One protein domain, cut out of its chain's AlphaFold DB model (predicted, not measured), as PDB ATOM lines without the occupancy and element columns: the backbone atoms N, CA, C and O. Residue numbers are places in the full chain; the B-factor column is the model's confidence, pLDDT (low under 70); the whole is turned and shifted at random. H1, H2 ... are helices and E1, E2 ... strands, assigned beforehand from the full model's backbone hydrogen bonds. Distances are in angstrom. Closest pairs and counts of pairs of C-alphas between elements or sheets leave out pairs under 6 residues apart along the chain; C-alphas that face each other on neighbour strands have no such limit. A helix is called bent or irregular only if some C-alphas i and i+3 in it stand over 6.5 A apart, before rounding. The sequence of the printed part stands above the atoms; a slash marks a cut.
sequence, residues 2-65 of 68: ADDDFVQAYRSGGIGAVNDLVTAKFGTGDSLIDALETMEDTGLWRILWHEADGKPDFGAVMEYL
ATOM      1  N   ALA A   2     -39.349  90.402  -0.537       58.31
ATOM      2  CA  ALA A   2     -39.429  91.535  -1.473       58.31
ATOM      3  C   ALA A   2     -40.417  92.631  -1.017       58.31
ATOM      4  O   ALA A   2     -40.126  93.810  -1.185       58.31
ATOM      5  N   ASP A   3     -41.526  92.251  -0.368       62.69
ATOM      6  CA  ASP A   3     -42.499  93.207   0.182       62.69
ATOM      7  C   ASP A   3     -41.910  94.172   1.203       62.69
ATOM      8  O   ASP A   3     -42.273  95.341   1.201       62.69
ATOM      9  N   ASP A   4     -40.975  93.720   2.044       79.44
ATOM     10  CA  ASP A   4     -40.358  94.591   3.047       79.44
ATOM     11  C   ASP A   4     -39.607  95.758   2.394       79.44
ATOM     12  O   ASP A   4     -39.688  96.878   2.892       79.44
ATOM     13  N   ASP A   5     -38.955  95.539   1.249       88.31
ATOM     14  CA  ASP A   5     -38.260  96.604   0.519       88.31
ATOM     15  C   ASP A   5     -39.253  97.614  -0.081       88.31
ATOM     16  O   ASP A   5     -39.017  98.822  -0.026       88.31
ATOM     17  N   PHE A   6     -40.383  97.147  -0.630       90.50
ATOM     18  CA  PHE A   6     -41.419  98.027  -1.186       90.50
ATOM     19  C   PHE A   6     -42.167  98.793  -0.091       90.50
ATOM     20  O   PHE A   6     -42.408  99.989  -0.233       90.50
ATOM     21  N   VAL A   7     -42.455  98.153   1.045       90.56
ATOM     22  CA  VAL A   7     -43.032  98.818   2.222       90.56
ATOM     23  C   VAL A   7     -42.053  99.849   2.789       90.56
ATOM     24  O   VAL A   7     -42.465 100.949   3.160       90.56
ATOM     25  N   GLN A   8     -40.752  99.550   2.837       91.62
ATOM     26  CA  GLN A   8     -39.736 100.522   3.252       91.62
ATOM     27  C   GLN A   8     -39.639 101.705   2.285       91.62
ATOM     28  O   GLN A   8     -39.591 102.850   2.738       91.62
ATOM     29  N   ALA A   9     -39.675 101.457   0.974       92.94
ATOM     30  CA  ALA A   9     -39.720 102.516  -0.032       92.94
ATOM     31  C   ALA A   9     -40.967 103.398   0.139       92.94
ATOM     32  O   ALA A   9     -40.846 104.623   0.181       92.94
ATOM     33  N   TYR A  10     -42.137 102.789   0.356       92.69
ATOM     34  CA  TYR A  10     -43.375 103.511   0.645       92.69
ATOM     35  C   TYR A  10     -43.258 104.380   1.902       92.69
ATOM     36  O   TYR A  10     -43.596 105.560   1.875       92.69
ATOM     37  N   ARG A  11     -42.702 103.847   2.994       90.75
ATOM     38  CA  ARG A  11     -42.489 104.617   4.231       90.75
ATOM     39  C   ARG A  11     -41.490 105.761   4.061       90.75
ATOM     40  O   ARG A  11     -41.587 106.758   4.769       90.75
ATOM     41  N   SER A  12     -40.530 105.619   3.149       92.81
ATOM     42  CA  SER A  12     -39.502 106.633   2.903       92.81
ATOM     43  C   SER A  12     -39.931 107.718   1.911       92.81
ATOM     44  O   SER A  12     -39.409 108.829   1.989       92.81
ATOM     45  N   GLY A  13     -40.812 107.411   0.957       92.06
ATOM     46  CA  GLY A  13     -41.112 108.318  -0.159       92.06
ATOM     47  C   GLY A  13     -42.472 108.112  -0.829       92.06
ATOM     48  O   GLY A  13     -42.712 108.657  -1.905       92.06
ATOM     49  N   GLY A  14     -43.366 107.343  -0.210       93.38
ATOM     50  CA  GLY A  14     -44.704 107.054  -0.714       93.38
ATOM     51  C   GLY A  14     -44.708 106.208  -1.989       93.38
ATOM     52  O   GLY A  14     -43.736 105.542  -2.337       93.38
ATOM     53  N   ILE A  15     -45.832 106.253  -2.702       94.31
ATOM     54  CA  ILE A  15     -46.086 105.457  -3.913       94.31
ATOM     55  C   ILE A  15     -45.062 105.727  -5.027       94.31
ATOM     56  O   ILE A  15     -44.684 104.808  -5.751       94.31
ATOM     57  N   GLY A  16     -44.563 106.963  -5.141       94.44
ATOM     58  CA  GLY A  16     -43.526 107.311  -6.118       94.44
ATOM     59  C   GLY A  16     -42.245 106.500  -5.914       94.44
ATOM     60  O   GLY A  16     -41.776 105.854  -6.843       94.44
ATOM     61  N   ALA A  17     -41.749 106.431  -4.675       95.56
ATOM     62  CA  ALA A  17     -40.546 105.663  -4.353       95.56
ATOM     63  C   ALA A  17     -40.717 104.151  -4.583       95.56
ATOM     64  O   ALA A  17     -39.750 103.471  -4.924       95.56
ATOM     65  N   VAL A  18     -41.934 103.617  -4.426       94.94
ATOM     66  CA  VAL A  18     -42.231 102.211  -4.744       94.94
ATOM     67  C   VAL A  18     -42.144 101.963  -6.249       94.94
ATOM     68  O   VAL A  18     -41.470 101.023  -6.667       94.94
ATOM     69  N   ASN A  19     -42.778 102.819  -7.058       94.00
ATOM     70  CA  ASN A  19     -42.743 102.713  -8.519       94.00
ATOM     71  C   ASN A  19     -41.321 102.895  -9.079       94.00
ATOM     72  O   ASN A  19     -40.909 102.165  -9.983       94.00
ATOM     73  N   ASP A  20     -40.536 103.805  -8.501       95.00
ATOM     74  CA  ASP A  20     -39.128 103.974  -8.860       95.00
ATOM     75  C   ASP A  20     -38.315 102.719  -8.510       95.00
ATOM     76  O   ASP A  20     -37.521 102.243  -9.324       95.00
ATOM     77  N   LEU A  21     -38.536 102.136  -7.326       94.62
ATOM     78  CA  LEU A  21     -37.819 100.941  -6.880       94.62
ATOM     79  C   LEU A  21     -38.163  99.702  -7.718       94.62
ATOM     80  O   LEU A  21     -37.256  98.955  -8.088       94.62
ATOM     81  N   VAL A  22     -39.443  99.462  -8.013       92.50
ATOM     82  CA  VAL A  22     -39.867  98.305  -8.822       92.50
ATOM     83  C   VAL A  22     -39.341  98.431 -10.254       92.50
ATOM     84  O   VAL A  22     -38.748  97.483 -10.769       92.50
ATOM     85  N   THR A  23     -39.404  99.629 -10.845       91.94
ATOM     86  CA  THR A  23     -38.837  99.899 -12.175       91.94
ATOM     87  C   THR A  23     -37.315  99.739 -12.172       91.94
ATOM     88  O   THR A  23     -36.749  99.149 -13.090       91.94
ATOM     89  N   ALA A  24     -36.621 100.195 -11.125       93.81
ATOM     90  CA  ALA A  24     -35.173 100.022 -11.008       93.81
ATOM     91  C   ALA A  24     -34.753  98.550 -10.840       93.81
ATOM     92  O   ALA A  24     -33.686  98.163 -11.321       93.81
ATOM     93  N   LYS A  25     -35.569  97.728 -10.164       93.00
ATOM     94  CA  LYS A  25     -35.283  96.303  -9.927       93.00
ATOM     95  C   LYS A  25     -35.598  95.417 -11.131       93.00
ATOM     96  O   LYS A  25     -34.809  94.523 -11.429       93.00
ATOM     97  N   PHE A  26     -36.730  95.640 -11.796       91.06
ATOM     98  CA  PHE A  26     -37.243  94.738 -12.837       91.06
ATOM     99  C   PHE A  26     -37.203  95.332 -14.246       91.06
ATOM    100  O   PHE A  26     -37.403  94.613 -15.223       91.06
ATOM    101  N   GLY A  27     -36.887  96.621 -14.374       89.88
ATOM    102  CA  GLY A  27     -36.883  97.320 -15.649       89.88
ATOM    103  C   GLY A  27     -38.300  97.601 -16.142       89.88
ATOM    104  O   GLY A  27     -39.136  98.119 -15.409       89.88
ATOM    105  N   THR A  28     -38.550  97.289 -17.411       86.50
ATOM    106  CA  THR A  28     -39.839  97.492 -18.095       86.50
ATOM    107  C   THR A  28     -40.212  96.229 -18.870       86.50
ATOM    108  O   THR A  28     -39.337  95.406 -19.144       86.50
ATOM    109  N   GLY A  29     -41.486  96.086 -19.243       87.00
ATOM    110  CA  GLY A  29     -42.001  94.900 -19.940       87.00
ATOM    111  C   GLY A  29     -42.359  93.763 -18.982       87.00
ATOM    112  O   GLY A  29     -42.653  94.015 -17.816       87.00
ATOM    113  N   ASP A  30     -42.314  92.521 -19.465       89.25
ATOM    114  CA  ASP A  30     -42.884  91.350 -18.777       89.25
ATOM    115  C   ASP A  30     -42.393  91.177 -17.326       89.25
ATOM    116  O   ASP A  30     -43.195  90.967 -16.425       89.25
ATOM    117  N   SER A  31     -41.099  91.382 -17.056       91.19
ATOM    118  CA  SER A  31     -40.547  91.281 -15.693       91.19
ATOM    119  C   SER A  31     -41.151  92.287 -14.706       91.19
ATOM    120  O   SER A  31     -41.225  92.009 -13.509       91.19
ATOM    121  N   LEU A  32     -41.534  93.476 -15.185       91.56
ATOM    122  CA  LEU A  32     -42.218  94.480 -14.370       91.56
ATOM    123  C   LEU A  32     -43.665  94.053 -14.107       91.56
ATOM    124  O   LEU A  32     -44.138  94.210 -12.986       91.56
ATOM    125  N   ILE A  33     -44.338  93.498 -15.117       93.19
ATOM    126  CA  ILE A  33     -45.704  92.980 -14.989       93.19
ATOM    127  C   ILE A  33     -45.743  91.852 -13.957       93.19
ATOM    128  O   ILE A  33     -46.460  91.985 -12.971       93.19
ATOM    129  N   ASP A  34     -44.887  90.836 -14.086       93.12
ATOM    130  CA  ASP A  34     -44.811  89.710 -13.141       93.12
ATOM    131  C   ASP A  34     -44.564  90.183 -11.693       93.12
ATOM    132  O   ASP A  34     -45.127  89.656 -10.726       93.12
ATOM    133  N   ALA A  35     -43.711  91.201 -11.520       92.69
ATOM    134  CA  ALA A  35     -43.423  91.773 -10.209       92.69
ATOM    135  C   ALA A  35     -44.638  92.498  -9.615       92.69
ATOM    136  O   ALA A  35     -44.923  92.341  -8.427       92.69
ATOM    137  N   LEU A  36     -45.349  93.280 -10.427       93.62
ATOM    138  CA  LEU A  36     -46.539  94.012 -10.006       93.62
ATOM    139  C   LEU A  36     -47.732  93.076  -9.753       93.62
ATOM    140  O   LEU A  36     -48.449  93.297  -8.782       93.62
ATOM    141  N   GLU A  37     -47.892  92.006 -10.534       93.38
ATOM    142  CA  GLU A  37     -48.870  90.940 -10.268       93.38
ATOM    143  C   GLU A  37     -48.574  90.275  -8.921       93.38
ATOM    144  O   GLU A  37     -49.452  90.174  -8.068       93.38
ATOM    145  N   THR A  38     -47.305  89.932  -8.665       92.25
ATOM    146  CA  THR A  38     -46.890  89.369  -7.371       92.25
ATOM    147  C   THR A  38     -47.178  90.331  -6.213       92.25
ATOM    148  O   THR A  38     -47.563  89.893  -5.130       92.25
ATOM    149  N   MET A  39     -46.994  91.642  -6.417       91.75
ATOM    150  CA  MET A  39     -47.334  92.659  -5.417       91.75
ATOM    151  C   MET A  39     -48.845  92.744  -5.184       91.75
ATOM    152  O   MET A  39     -49.269  92.805  -4.028       91.75
ATOM    153  N   GLU A  40     -49.659  92.730  -6.237       91.75
ATOM    154  CA  GLU A  40     -51.122  92.744  -6.129       91.75
ATOM    155  C   GLU A  40     -51.654  91.495  -5.407       91.75
ATOM    156  O   GLU A  40     -52.491  91.612  -4.509       91.75
ATOM    157  N   ASP A  41     -51.080  90.325  -5.694       92.69
ATOM    158  CA  ASP A  41     -51.428  89.038  -5.075       92.69
ATOM    159  C   ASP A  41     -51.206  89.011  -3.554       92.69
ATOM    160  O   ASP A  41     -51.851  88.242  -2.834       92.69
ATOM    161  N   THR A  42     -50.330  89.871  -3.023       89.31
ATOM    162  CA  THR A  42     -50.169  90.010  -1.565       89.31
ATOM    163  C   THR A  42     -51.387  90.641  -0.883       89.31
ATOM    164  O   THR A  42     -51.514  90.568   0.342       89.31
ATOM    165  N   GLY A  43     -52.264  91.297  -1.653       90.19
ATOM    166  CA  GLY A  43     -53.397  92.084  -1.165       90.19
ATOM    167  C   GLY A  43     -52.998  93.382  -0.453       90.19
ATOM    168  O   GLY A  43     -53.859  94.072   0.090       90.19
ATOM    169  N   LEU A  44     -51.704  93.716  -0.422       90.31
ATOM    170  CA  LEU A  44     -51.182  94.914   0.239       90.31
ATOM    171  C   LEU A  44     -51.149  96.128  -0.688       90.31
ATOM    172  O   LEU A  44     -51.103  97.259  -0.209       90.31
ATOM    173  N   TRP A  45     -51.148  95.899  -1.996       93.12
ATOM    174  CA  TRP A  45     -50.932  96.926  -3.003       93.12
ATOM    175  C   TRP A  45     -52.073  96.918  -4.002       93.12
ATOM    176  O   TRP A  45     -52.516  95.861  -4.443       93.12
ATOM    177  N   ARG A  46     -52.517  98.110  -4.387       94.06
ATOM    178  CA  ARG A  46     -53.421  98.284  -5.517       94.06
ATOM    179  C   ARG A  46     -52.618  98.693  -6.738       94.06
ATOM    180  O   ARG A  46     -51.925  99.714  -6.681       94.06
ATOM    181  N   ILE A  47     -52.744  97.944  -7.828       95.19
ATOM    182  CA  ILE A  47     -52.060  98.242  -9.085       95.19
ATOM    183  C   ILE A  47     -53.057  98.842 -10.079       95.19
ATOM    184  O   ILE A  47     -54.220  98.446 -10.160       95.19
ATOM    185  N   LEU A  48     -52.619  99.861 -10.813       94.06
ATOM    186  CA  LEU A  48     -53.299 100.322 -12.012       94.06
ATOM    187  C   LEU A  48     -52.644  99.656 -13.212       94.06
ATOM    188  O   LEU A  48     -51.483  99.936 -13.511       94.06
ATOM    189  N   TRP A  49     -53.411  98.820 -13.899       93.25
ATOM    190  CA  TRP A  49     -52.990  98.153 -15.120       93.25
ATOM    191  C   TRP A  49     -53.381  98.965 -16.352       93.25
ATOM    192  O   TRP A  49     -54.497  99.481 -16.454       93.25
ATOM    193  N   HIS A  50     -52.450  99.068 -17.290       90.56
ATOM    194  CA  HIS A  50     -52.732  99.400 -18.674       90.56
ATOM    195  C   HIS A  50     -52.677  98.097 -19.474       90.56
ATOM    196  O   HIS A  50     -51.769  97.287 -19.296       90.56
ATOM    197  N   GLU A  51     -53.685  97.886 -20.316       90.88
ATOM    198  CA  GLU A  51     -53.816  96.681 -21.125       90.88
ATOM    199  C   GLU A  51     -53.752  97.035 -22.611       90.88
ATOM    200  O   GLU A  51     -54.486  97.907 -23.090       90.88
ATOM    201  N   ALA A  52     -52.928  96.303 -23.353       87.00
ATOM    202  CA  ALA A  52     -52.878  96.315 -24.807       87.00
ATOM    203  C   ALA A  52     -53.177  94.907 -25.334       87.00
ATOM    204  O   ALA A  52     -52.676  93.908 -24.822       87.00
ATOM    205  N   ASP A  53     -54.046  94.810 -26.344       88.12
ATOM    206  CA  ASP A  53     -54.442  93.532 -26.960       88.12
ATOM    207  C   ASP A  53     -54.954  92.471 -25.957       88.12
ATOM    208  O   ASP A  53     -54.792  91.265 -26.149       88.12
ATOM    209  N   GLY A  54     -55.605  92.928 -24.878       85.94
ATOM    210  CA  GLY A  54     -56.164  92.068 -23.830       85.94
ATOM    211  C   GLY A  54     -55.122  91.477 -22.879       85.94
ATOM    212  O   GLY A  54     -55.405  90.466 -22.236       85.94
ATOM    213  N   LYS A  55     -53.920  92.063 -22.818       84.69
ATOM    214  CA  LYS A  55     -52.864  91.702 -21.869       84.69
ATOM    215  C   LYS A  55     -52.287  92.952 -21.203       84.69
ATOM    216  O   LYS A  55     -52.164  93.973 -21.881       84.69
ATOM    217  N   PRO A  56     -51.901  92.883 -19.920       86.88
ATOM    218  CA  PRO A  56     -51.199  93.981 -19.280       86.88
ATOM    219  C   PRO A  56     -49.831  94.182 -19.945       86.88
ATOM    220  O   PRO A  56     -49.033  93.252 -20.037       86.88
ATOM    221  N   ASP A  57     -49.580  95.392 -20.439       85.88
ATOM    222  CA  ASP A  57     -48.300  95.811 -21.036       85.88
ATOM    223  C   ASP A  57     -47.577  96.852 -20.166       85.88
ATOM    224  O   ASP A  57     -46.366  97.056 -20.298       85.88
ATOM    225  N   PHE A  58     -48.301  97.484 -19.236       87.00
ATOM    226  CA  PHE A  58     -47.755  98.378 -18.228       87.00
ATOM    227  C   PHE A  58     -48.588  98.342 -16.941       87.00
ATOM    228  O   PHE A  58     -49.801  98.144 -16.965       87.00
ATOM    229  N   GLY A  59     -47.943  98.584 -15.801       91.38
ATOM    230  CA  GLY A  59     -48.615  98.705 -14.514       91.38
ATOM    231  C   GLY A  59     -47.906  99.696 -13.599       91.38
ATOM    232  O   GLY A  59     -46.708  99.944 -13.742       91.38
ATOM    233  N   ALA A  60     -48.647 100.266 -12.654       93.25
ATOM    234  CA  ALA A  60     -48.089 101.130 -11.620       93.25
ATOM    235  C   ALA A  60     -48.810 100.935 -10.286       93.25
ATOM    236  O   ALA A  60     -50.035 100.808 -10.233       93.25
ATOM    237  N   VAL A  61     -48.055 100.967  -9.190       93.75
ATOM    238  CA  VAL A  61     -48.617 100.974  -7.838       93.75
ATOM    239  C   VAL A  61     -49.387 102.277  -7.637       93.75
ATOM    240  O   VAL A  61     -48.861 103.355  -7.916       93.75
ATOM    241  N   MET A  62     -50.618 102.177  -7.138       94.44
ATOM    242  CA  MET A  62     -51.496 103.316  -6.849       94.44
ATOM    243  C   MET A  62     -51.648 103.574  -5.357       94.44
ATOM    244  O   MET A  62     -51.683 104.725  -4.928       94.44
ATOM    245  N   GLU A  63     -51.777 102.510  -4.569       92.94
ATOM    246  CA  GLU A  63     -52.172 102.612  -3.168       92.94
ATOM    247  C   GLU A  63     -51.587 101.458  -2.351       92.94
ATOM    248  O   GLU A  63     -51.443 100.341  -2.854       92.94
ATOM    249  N   TYR A  64     -51.268 101.742  -1.089       91.19
ATOM    250  CA  TYR A  64     -50.911 100.744  -0.085       91.19
ATOM    251  C   TYR A  64     -52.111 100.538   0.844       91.19
ATOM    252  O   TYR A  64     -52.573 101.482   1.479       91.19
ATOM    253  N   LEU A  65     -52.628  99.313   0.902       89.00
ATOM    254  CA  LEU A  65     -53.928  98.975   1.493       89.00
ATOM    255  C   LEU A  65     -53.852  98.536   2.963       89.00
ATOM    256  O   LEU A  65     -54.876  98.216   3.560       89.00
TER     257      LEU A  65
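This is residues 2 to 65 of the 68 residues of an uncharacterized protein of Mesorhizobium sp (UniProt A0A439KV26). A long hairpin of two strands, E1 and E2, has H2 packed on it, while the arm H1b of the bent helix H1 packs on E2 and on H2. The other arm, H1a, folds back on H1b at the end of the domain away from the hairpin's turn at residues 53 to 54. The printed part has 64 residues with two named helices and two named strands in the order H1, H2, E1, E2; the sheet E1 - E2 is antiparallel and the class is mixed, helices and strands. It is compact, with a radius of gyration of the C-alphas of 11.0 A, yet elongated in outline, spanning 36 by 22 by 17 A.

H1, residues 2 to 26, was assigned as one helix by its hydrogen bonds but is bent: C-alphas 12 and 15 are 9.5 A apart. Its arm H1a, residues 2 to 12, begins at C-alpha 2 (-39.429, 91.535, -1.473) and is 15.7 A long; H1b, residues 15 to 26, is 16.5 A long. H2, residues 30 to 41, measures 16.3 A. E1, residues 45 to 52, measures 21.9 A. E2, residues 55 to 64, measures 23.7 A, bends by 72 degrees at residue 58 and ends at C-alpha 64 (-50.911, 100.744, -0.085).

H1a and H1b touch, closest at the C-alphas of Ala 9 and Val 18, 5.3 A, and run opposite ways at 37 degrees, only just a steep tilt. H1b touches H2 with residues 22 to 26 alone, closest at the C-alphas of Phe 26 and Leu 32, 5.2 A. The closest C-alphas of H1b and E2 are Asn 19 and Val 61, 6.2 A; those of H2 and E2 are Ile 33 and Gly 59, 6.4 A. In the hairpin, N 48 and O 60 are 2.8 A apart, within hydrogen-bond range. In H1a, H1b and H2 every O i to N i+4 pair is within that range. H1b and E1 are apart.

The two C-alphas farthest apart, Ser 12 and Asp 53, are 35.9 A apart. The printed part has no cut, and its three links are tight. Mean pLDDT of the printed part is 90.4; residues 2 to 3 are under 70.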